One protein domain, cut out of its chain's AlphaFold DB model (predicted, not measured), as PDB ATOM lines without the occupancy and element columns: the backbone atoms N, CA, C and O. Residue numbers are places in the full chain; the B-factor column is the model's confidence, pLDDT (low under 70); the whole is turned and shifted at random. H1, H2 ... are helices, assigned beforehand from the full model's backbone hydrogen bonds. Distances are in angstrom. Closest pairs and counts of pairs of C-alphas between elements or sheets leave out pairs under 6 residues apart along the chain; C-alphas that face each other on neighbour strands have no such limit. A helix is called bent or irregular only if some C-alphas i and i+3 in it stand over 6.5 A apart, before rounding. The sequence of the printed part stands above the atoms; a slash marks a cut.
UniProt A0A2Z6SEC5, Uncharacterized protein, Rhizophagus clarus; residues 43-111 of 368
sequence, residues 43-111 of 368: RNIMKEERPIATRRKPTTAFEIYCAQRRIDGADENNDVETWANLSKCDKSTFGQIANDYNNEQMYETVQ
ATOM      1  N   ARG A  43     -14.610   6.883  19.854       72.19
ATOM      2  CA  ARG A  43     -14.646   8.260  20.383       72.19
ATOM      3  C   ARG A  43     -14.957   9.290  19.303       72.19
ATOM      4  O   ARG A  43     -15.617  10.277  19.590       72.19
ATOM      5  N   ASN A  44     -14.477   9.101  18.075       61.72
ATOM      6  CA  ASN A  44     -14.773  10.003  16.961       61.72
ATOM      7  C   ASN A  44     -16.169   9.786  16.355       61.72
ATOM      8  O   ASN A  44     -16.729  10.742  15.832       61.72
ATOM      9  N   ILE A  45     -16.743   8.584  16.462       66.94
ATOM     10  CA  ILE A  45     -18.130   8.286  16.061       66.94
ATOM     11  C   ILE A  45     -19.131   8.754  17.133       66.94
ATOM     12  O   ILE A  45     -20.175   9.296  16.795       66.94
ATOM     13  N   MET A  46     -18.804   8.583  18.419       64.19
ATOM     14  CA  MET A  46     -19.646   8.958  19.568       64.19
ATOM     15  C   MET A  46     -19.622  10.459  19.906       64.19
ATOM     16  O   MET A  46     -20.322  10.890  20.818       64.19
ATOM     17  N   LYS A  47     -18.829  11.269  19.193       62.12
ATOM     18  CA  LYS A  47     -18.908  12.735  19.257       62.12
ATOM     19  C   LYS A  47     -20.126  13.202  18.466       62.12
ATOM     20  O   LYS A  47     -20.011  13.535  17.286       62.12
ATOM     21  N   GLU A  48     -21.280  13.229  19.123       43.78
ATOM     22  CA  GLU A  48     -22.441  13.944  18.598       43.78
ATOM     23  C   GLU A  48     -22.098  15.430  18.348       43.78
ATOM     24  O   GLU A  48     -21.221  16.012  18.990       43.78
ATOM     25  N   GLU A  49     -22.786  16.023  17.370       45.12
ATOM     26  CA  GLU A  49     -22.737  17.451  17.018       45.12
ATOM     27  C   GLU A  49     -21.396  18.029  16.509       45.12
ATOM     28  O   GLU A  49     -20.867  19.014  17.029       45.12
ATOM     29  N   ARG A  50     -20.899  17.527  15.366       47.25
ATOM     30  CA  ARG A  50     -20.061  18.343  14.459       47.25
ATOM     31  C   ARG A  50     -20.531  18.281  12.998       47.25
ATOM     32  O   ARG A  50     -21.103  17.272  12.587       47.25
ATOM     33  N   PRO A  51     -20.332  19.366  12.215       42.22
ATOM     34  CA  PRO A  51     -20.786  19.448  10.828       42.22
ATOM     35  C   PRO A  51     -20.144  18.376   9.940       42.22
ATOM     36  O   PRO A  51     -19.077  17.850  10.255       42.22
ATOM     37  N   ILE A  52     -20.809  18.083   8.815       39.69
ATOM     38  CA  ILE A  52     -20.420  17.054   7.840       39.69
ATOM     39  C   ILE A  52     -18.931  17.185   7.511       39.69
ATOM     40  O   ILE A  52     -18.514  18.161   6.889       39.69
ATOM     41  N   ALA A  53     -18.143  16.185   7.912       41.72
ATOM     42  CA  ALA A  53     -16.714  16.168   7.656       41.72
ATOM     43  C   ALA A  53     -16.451  16.221   6.144       41.72
ATOM     44  O   ALA A  53     -16.880  15.341   5.389       41.72
ATOM     45  N   THR A  54     -15.735  17.257   5.710       47.78
ATOM     46  CA  THR A  54     -15.264  17.403   4.336       47.78
ATOM     47  C   THR A  54     -14.415  16.190   3.979       47.78
ATOM     48  O   THR A  54     -13.375  15.920   4.587       47.78
ATOM     49  N   ARG A  55     -14.879  15.411   2.994       50.91
ATOM     50  CA  ARG A  55     -14.069  14.330   2.430       50.91
ATOM     51  C   ARG A  55     -12.843  14.958   1.792       50.91
ATOM     52  O   ARG A  55     -12.988  15.805   0.907       50.91
ATOM     53  N   ARG A  56     -11.652  14.519   2.199       62.41
ATOM     54  CA  ARG A  56     -10.425  14.940   1.519       62.41
ATOM     55  C   ARG A  56     -10.499  14.548   0.051       62.41
ATOM     56  O   ARG A  56     -11.022  13.488  -0.301       62.41
ATOM     57  N   LYS A  57      -9.934  15.392  -0.817       73.94
ATOM     58  CA  LYS A  57      -9.660  14.989  -2.197       73.94
ATOM     59  C   LYS A  57      -8.751  13.749  -2.132       73.94
ATOM     60  O   LYS A  57      -7.707  13.832  -1.482       73.94
ATOM     61  N   PRO A  58      -9.123  12.616  -2.754       76.44
ATOM     62  CA  PRO A  58      -8.341  11.394  -2.648       76.44
ATOM     63  C   PRO A  58      -6.958  11.613  -3.254       76.44
ATOM     64  O   PRO A  58      -6.832  12.064  -4.394       76.44
ATOM     65  N   THR A  59      -5.931  11.288  -2.475       83.25
ATOM     66  CA  THR A  59      -4.535  11.345  -2.904       83.25
ATOM     67  C   THR A  59      -4.288  10.230  -3.913       83.25
ATOM     68  O   THR A  59      -4.713   9.090  -3.719       83.25
ATOM     69  N   THR A  60      -3.622  10.551  -5.012       89.00
ATOM     70  CA  THR A  60      -3.305   9.611  -6.087       89.00
ATOM     71  C   THR A  60      -2.007   8.851  -5.817       89.00
ATOM     72  O   THR A  60      -1.123   9.305  -5.089       89.00
ATOM     73  N   ALA A  61      -1.843   7.705  -6.484       87.44
ATOM     74  CA  ALA A  61      -0.604   6.923  -6.449       87.44
ATOM     75  C   ALA A  61       0.640   7.743  -6.857       87.44
ATOM     76  O   ALA A  61       1.726   7.531  -6.322       87.44
ATOM     77  N   PHE A  62       0.472   8.697  -7.782       89.62
ATOM     78  CA  PHE A  62       1.540   9.594  -8.224       89.62
ATOM     79  C   PHE A  62       1.894  10.641  -7.158       89.62
ATOM     80  O   PHE A  62       3.070  10.840  -6.874       89.62
ATOM     81  N   GLU A  63       0.903  11.253  -6.501       86.69
ATOM     82  CA  GLU A  63       1.148  12.211  -5.412       86.69
ATOM     83  C   GLU A  63       1.857  11.545  -4.217       86.69
ATOM     84  O   GLU A  63       2.805  12.116  -3.674       86.69
ATOM     85  N   ILE A  64       1.483  10.307  -3.865       85.94
ATOM     86  CA  ILE A  64       2.180   9.508  -2.837       85.94
ATOM     87  C   ILE A  64       3.625   9.196  -3.257       85.94
ATOM     88  O   ILE A  64       4.540   9.279  -2.436       85.94
ATOM     89  N   TYR A  65       3.854   8.876  -4.532       89.25
ATOM     90  CA  TYR A  65       5.196   8.654  -5.069       89.25
ATOM     91  C   TYR A  65       6.078   9.909  -4.998       89.25
ATOM     92  O   TYR A  65       7.193   9.831  -4.480       89.25
ATOM     93  N   CYS A  66       5.582  11.066  -5.444       85.62
ATOM     94  CA  CYS A  66       6.298  12.343  -5.353       85.62
ATOM     95  C   CYS A  66       6.591  12.725  -3.894       85.62
ATOM     96  O   CYS A  66       7.707  13.125  -3.563       85.62
ATOM     97  N   ALA A  67       5.626  12.542  -2.986       83.00
ATOM     98  CA  ALA A  67       5.833  12.767  -1.557       83.00
ATOM     99  C   ALA A  67       6.936  11.858  -0.983       83.00
ATOM    100  O   ALA A  67       7.822  12.340  -0.276       83.00
ATOM    101  N   GLN A  68       6.945  10.567  -1.336       81.25
ATOM    102  CA  GLN A  68       8.004   9.645  -0.920       81.25
ATOM    103  C   GLN A  68       9.362  10.013  -1.540       81.25
ATOM    104  O   GLN A  68      10.372   9.941  -0.847       81.25
ATOM    105  N   ARG A  69       9.415  10.479  -2.796       82.25
ATOM    106  CA  ARG A  69      10.658  10.961  -3.425       82.25
ATOM    107  C   ARG A  69      11.239  12.203  -2.757       82.25
ATOM    108  O   ARG A  69      12.453  12.262  -2.577       82.25
ATOM    109  N   ARG A  70      10.394  13.152  -2.344       80.44
ATOM    110  CA  ARG A  70      10.822  14.320  -1.556       80.44
ATOM    111  C   ARG A  70      11.382  13.901  -0.190       80.44
ATOM    112  O   ARG A  70      12.415  14.419   0.221       80.44
ATOM    113  N   ILE A  71      10.761  12.923   0.481       77.69
ATOM    114  CA  ILE A  71      11.283  12.327   1.731       77.69
ATOM    115  C   ILE A  71      12.631  11.619   1.495       77.69
ATOM    116  O   ILE A  71      13.539  11.738   2.315       77.69
ATOM    117  N   ASP A  72      12.783  10.934   0.359       77.12
ATOM    118  CA  ASP A  72      14.029  10.283  -0.066       77.12
ATOM    119  C   ASP A  72      15.123  11.296  -0.500       77.12
ATOM    120  O   ASP A  72      16.255  10.891  -0.780       77.12
ATOM    121  N   GLY A  73      14.822  12.602  -0.539       73.94
ATOM    122  CA  GLY A  73      15.761  13.678  -0.878       73.94
ATOM    123  C   GLY A  73      15.999  13.887  -2.378       73.94
ATOM    124  O   GLY A  73      17.045  14.412  -2.756       73.94
ATOM    125  N   ALA A  74      15.073  13.452  -3.237       75.56
ATOM    126  CA  ALA A  74      15.148  13.676  -4.679       75.56
ATOM    127  C   ALA A  74      14.581  15.048  -5.091       75.56
ATOM    128  O   ALA A  74      13.624  15.539  -4.496       75.56
ATOM    129  N   ASP A  75      15.165  15.627  -6.142       68.94
ATOM    130  CA  ASP A  75      14.758  16.908  -6.727       68.94
ATOM    131  C   ASP A  75      13.554  16.760  -7.685       68.94
ATOM    132  O   ASP A  75      13.418  15.746  -8.377       68.94
ATOM    133  N   GLU A  76      12.686  17.775  -7.732       66.25
ATOM    134  CA  GLU A  76      11.332  17.694  -8.322       66.25
ATOM    135  C   GLU A  76      11.332  17.547  -9.850       66.25
ATOM    136  O   GLU A  76      10.390  17.018 -10.447       66.25
ATOM    137  N   ASN A  77      12.415  17.990 -10.491       70.44
ATOM    138  CA  ASN A  77      12.539  18.182 -11.937       70.44
ATOM    139  C   ASN A  77      12.396  16.905 -12.792       70.44
ATOM    140  O   ASN A  77      12.423  16.993 -14.018       70.44
ATOM    141  N   ASN A  78      12.267  15.719 -12.186       77.31
ATOM    142  CA  ASN A  78      12.285  14.440 -12.901       77.31
ATOM    143  C   ASN A  78      11.176  13.450 -12.472       77.31
ATOM    144  O   ASN A  78      11.252  12.252 -12.751       77.31
ATOM    145  N   ASP A  79      10.143  13.902 -11.756       80.69
ATOM    146  CA  ASP A  79       9.112  13.007 -11.201       80.69
ATOM    147  C   ASP A  79       8.230  12.325 -12.250       80.69
ATOM    148  O   ASP A  79       7.952  11.131 -12.132       80.69
ATOM    149  N   VAL A  80       7.840  13.039 -13.307       82.94
ATOM    150  CA  VAL A  80       6.956  12.501 -14.356       82.94
ATOM    151  C   VAL A  80       7.647  11.397 -15.164       82.94
ATOM    152  O   VAL A  80       7.064  10.335 -15.384       82.94
ATOM    153  N   GLU A  81       8.898  11.612 -15.573       81.25
ATOM    154  CA  GLU A  81       9.670  10.641 -16.358       81.25
ATOM    155  C   GLU A  81      10.091   9.433 -15.506       81.25
ATOM    156  O   GLU A  81       9.957   8.282 -15.934       81.25
ATOM    157  N   THR A  82      10.496   9.655 -14.250       83.88
ATOM    158  CA  THR A  82      10.837   8.545 -13.343       83.88
ATOM    159  C   THR A  82       9.594   7.709 -12.990       83.88
ATOM    160  O   THR A  82       9.673   6.479 -12.970       83.88
ATOM    161  N   TRP A  83       8.420   8.333 -12.812       87.44
ATOM    162  CA  TRP A  83       7.144   7.621 -12.657       87.44
ATOM    163  C   TRP A  83       6.759   6.844 -13.918       87.44
ATOM    164  O   TRP A  83       6.337   5.688 -13.821       87.44
ATOM    165  N   ALA A  84       6.928   7.420 -15.113       86.44
ATOM    166  CA  ALA A  84       6.663   6.720 -16.370       86.44
ATOM    167  C   ALA A  84       7.473   5.414 -16.463       86.44
ATOM    168  O   ALA A  84       6.900   4.369 -16.784       86.44
ATOM    169  N   ASN A  85       8.740   5.450 -16.045       88.19
ATOM    170  CA  ASN A  85       9.674   4.322 -16.070       88.19
ATOM    171  C   ASN A  85       9.503   3.286 -14.933       88.19
ATOM    172  O   ASN A  85      10.090   2.207 -15.011       88.19
ATOM    173  N   LEU A  86       8.684   3.546 -13.902       86.81
ATOM    174  CA  LEU A  86       8.395   2.551 -12.854       86.81
ATOM    175  C   LEU A  86       7.687   1.302 -13.396       86.81
ATOM    176  O   LEU A  86       6.838   1.377 -14.297       86.81
ATOM    177  N   SER A  87       7.959   0.154 -12.765       90.06
ATOM    178  CA  SER A  87       7.303  -1.103 -13.119       90.06
ATOM    179  C   SER A  87       5.802  -1.074 -12.796       90.06
ATOM    180  O   SER A  87       5.323  -0.307 -11.958       90.06
ATOM    181  N   LYS A  88       5.035  -1.964 -13.441       87.50
ATOM    182  CA  LYS A  88       3.610  -2.154 -13.118       87.50
ATOM    183  C   LYS A  88       3.396  -2.604 -11.666       87.50
ATOM    184  O   LYS A  88       2.358  -2.285 -11.098       87.50
ATOM    185  N   CYS A  89       4.365  -3.315 -11.082       87.19
ATOM    186  CA  CYS A  89       4.316  -3.747  -9.688       87.19
ATOM    187  C   CYS A  89       4.399  -2.530  -8.757       87.19
ATOM    188  O   CYS A  89       3.476  -2.295  -7.986       87.19
ATOM    189  N   ASP A  90       5.422  -1.686  -8.930       84.62
ATOM    190  CA  ASP A  90       5.637  -0.498  -8.092       84.62
ATOM    191  C   ASP A  90       4.460   0.483  -8.185       84.62
ATOM    192  O   ASP A  90       3.969   0.975  -7.171       84.62
ATOM    193  N   LYS A  91       3.939   0.714  -9.400       88.00
ATOM    194  CA  LYS A  91       2.734   1.534  -9.620       88.00
ATOM    195  C   LYS A  91       1.507   0.970  -8.897       88.00
ATOM    196  O   LYS A  91       0.722   1.741  -8.350       88.00
ATOM    197  N   SER A  92       1.356  -0.356  -8.857       87.12
ATOM    198  CA  SER A  92       0.294  -1.018  -8.090       87.12
ATOM    199  C   SER A  92       0.501  -0.873  -6.581       87.12
ATOM    200  O   SER A  92      -0.469  -0.647  -5.864       87.12
ATOM    201  N   THR A  93       1.744  -0.948  -6.097       87.25
ATOM    202  CA  THR A  93       2.084  -0.726  -4.684       87.25
ATOM    203  C   THR A  93       1.761   0.705  -4.256       87.25
ATOM    204  O   THR A  93       1.076   0.891  -3.257       87.25
ATOM    205  N   PHE A  94       2.150   1.721  -5.034       88.25
ATOM    206  CA  PHE A  94       1.752   3.107  -4.762       88.25
ATOM    207  C   PHE A  94       0.233   3.320  -4.869       88.25
ATOM    208  O   PHE A  94      -0.314   4.133  -4.131       88.25
ATOM    209  N   GLY A  95      -0.464   2.561  -5.723       87.19
ATOM    210  CA  GLY A  95      -1.929   2.527  -5.772       87.19
ATOM    211  C   GLY A  95      -2.574   1.963  -4.503       87.19
ATOM    212  O   GLY A  95      -3.546   2.532  -4.016       87.19
ATOM    213  N   GLN A  96      -2.019   0.891  -3.932       80.00
ATOM    214  CA  GLN A  96      -2.469   0.361  -2.640       80.00
ATOM    215  C   GLN A  96      -2.182   1.341  -1.503       80.00
ATOM    216  O   GLN A  96      -3.114   1.698  -0.796       80.00
ATOM    217  N   ILE A  97      -0.963   1.884  -1.408       81.25
ATOM    218  CA  ILE A  97      -0.614   2.880  -0.379       81.25
ATOM    219  C   ILE A  97      -1.525   4.117  -0.480       81.25
ATOM    220  O   ILE A  97      -1.947   4.643   0.544       81.25
ATOM    221  N   ALA A  98      -1.875   4.566  -1.690       83.81
ATOM    222  CA  ALA A  98      -2.832   5.653  -1.891       83.81
ATOM    223  C   ALA A  98      -4.250   5.293  -1.420       83.81
ATOM    224  O   ALA A  98      -4.893   6.104  -0.761       83.81
ATOM    225  N   ASN A  99      -4.738   4.085  -1.714       79.38
ATOM    226  CA  ASN A  99      -6.043   3.625  -1.232       79.38
ATOM    227  C   ASN A  99      -6.071   3.492   0.296       79.38
ATOM    228  O   ASN A  99      -7.005   3.982   0.922       79.38
ATOM    229  N   ASP A 100      -5.043   2.889   0.891       74.25
ATOM    230  CA  ASP A 100      -4.922   2.714   2.339       74.25
ATOM    231  C   ASP A 100      -4.847   4.082   3.037       74.25
ATOM    232  O   ASP A 100      -5.632   4.354   3.943       74.25
ATOM    233  N   TYR A 101      -4.027   5.007   2.521       74.00
ATOM    234  CA  TYR A 101      -3.966   6.394   2.991       74.00
ATOM    235  C   TYR A 101      -5.318   7.111   2.879       74.00
ATOM    236  O   TYR A 101      -5.739   7.774   3.821       74.00
ATOM    237  N   ASN A 102      -6.033   6.965   1.760       75.50
ATOM    238  CA  ASN A 102      -7.348   7.584   1.568       75.50
ATOM    239  C   ASN A 102      -8.429   6.980   2.477       75.50
ATOM    240  O   ASN A 102      -9.361   7.691   2.844       75.50
ATOM    241  N   ASN A 103      -8.309   5.706   2.857       70.38
ATOM    242  CA  ASN A 103      -9.192   5.063   3.831       70.38
ATOM    243  C   ASN A 103      -8.880   5.533   5.265       70.38
ATOM    244  O   ASN A 103      -9.799   5.806   6.035       70.38
ATOM    245  N   GLU A 104      -7.599   5.671   5.623       64.69
ATOM    246  CA  GLU A 104      -7.147   6.129   6.947       64.69
ATOM    247  C   GLU A 104      -7.317   7.645   7.167       64.69
ATOM    248  O   GLU A 104      -7.546   8.088   8.292       64.69
ATOM    249  N   GLN A 105      -7.211   8.448   6.105       62.00
ATOM    250  CA  GLN A 105      -7.279   9.917   6.114       62.00
ATOM    251  C   GLN A 105      -8.500  10.445   5.342       62.00
ATOM    252  O   GLN A 105      -8.462  11.547   4.787       62.00
ATOM    253  N   MET A 106      -9.592   9.671   5.289       54.31
ATOM    254  CA  MET A 106     -10.780   9.994   4.481       54.31
ATOM    255  C   MET A 106     -11.460  11.317   4.885       54.31
ATOM    256  O   MET A 106     -12.146  11.945   4.075       54.31
ATOM    257  N   TYR A 107     -11.243  11.746   6.128       48.09
ATOM    258  CA  TYR A 107     -11.774  12.966   6.724       48.09
ATOM    259  C   TYR A 107     -10.637  13.852   7.237       48.09
ATOM    260  O   TYR A 107      -9.610  13.360   7.708       48.09
ATOM    261  N   GLU A 108     -10.823  15.169   7.175       52.78
ATOM    262  CA  GLU A 108      -9.863  16.116   7.743       52.78
ATOM    263  C   GLU A 108      -9.796  16.013   9.268       52.78
ATOM    264  O   GLU A 108     -10.790  16.176   9.976       52.78
ATOM    265  N   THR A 109      -8.588  15.791   9.794       48.41
ATOM    266  CA  THR A 109      -8.317  16.004  11.217       48.41
ATOM    267  C   THR A 109      -8.452  17.493  11.505       48.41
ATOM    268  O   THR A 109      -7.560  18.265  11.149       48.41
ATOM    269  N   VAL A 110      -9.553  17.885  12.150       48.56
ATOM    270  CA  VAL A 110      -9.765  19.250  12.646       48.56
ATOM    271  C   VAL A 110      -8.729  19.532  13.732       48.56
ATOM    272  O   VAL A 110      -8.943  19.233  14.908       48.56
ATOM    273  N   GLN A 111      -7.577  20.058  13.325       50.50
ATOM    274  CA  GLN A 111      -6.565  20.550  14.247       50.50
ATOM    275  C   GLN A 111      -7.123  21.784  14.955       50.50
ATOM    276  O   GLN A 111      -7.741  22.650  14.334       50.50
TER     277      GLN A 111
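This is residues 43 to 111 of the 368 residues of an uncharacterized protein of Rhizophagus clarus (UniProt A0A2Z6SEC5). Three helices are loosely set together toward one end of a drawn-out model: H1 starts at the side of the long H3, its first residue, Ala 61, by Gly 95, and sticks out from it about at right angles, and H2 packs on H1. A long arm with no named element, residues 43 to 60, leads to H1 and makes much of the length; residues 43 to 51 of it stick out. The printed part has 69 residues, with three named helices in the order H1, H2, H3 and no named strand, and its class is all helix. The whole is loose, with a radius of gyration of the C-alphas of 15.7 A and spans of 48 by 23 by 16 A.

After residues 43 to 60, H1 holds residues 61 to 71, from C-alpha 61 at (-0.604, 6.923, -6.449), and is 15.4 A long. H2, residues 76 to 85, measures 15.5 A and is irregular: C-alphas 77 and 80 are 8.3 A apart. H3, residues 88 to 104, measures 24.2 A and ends with C-alpha 104 at (-7.147, 6.129, 6.947).

H1 touches H3, about perpendicular at 90 degrees; the closest C-alphas, those of Ala 61 and Gly 95, are 4.6 A apart. Of H3, residues 91 to 98 alone touch H1. H1 also touches H2 at a steep tilt of 47 degrees, opposite ways, with the closest C-alphas, those of Cys 66 and Asp 79, 6.5 A apart. H2 and H3 are only just apart, at 8.1 A between their closest C-alphas. Every O i to N i+4 pair is within hydrogen-bond range in H1 and H3; in H2, 4 of 6 are.

The C-alphas farthest apart, those of Glu 48 and Asn 85, are 48.2 A apart. The printed part has no cut, and the links H1 to H2 and H2 to H3 are tight. Residues 84 to 89 stand free. Mean pLDDT of the printed part is 72.8; residues 44 to 56, 75 to 76 and 104 to 111 are under 70.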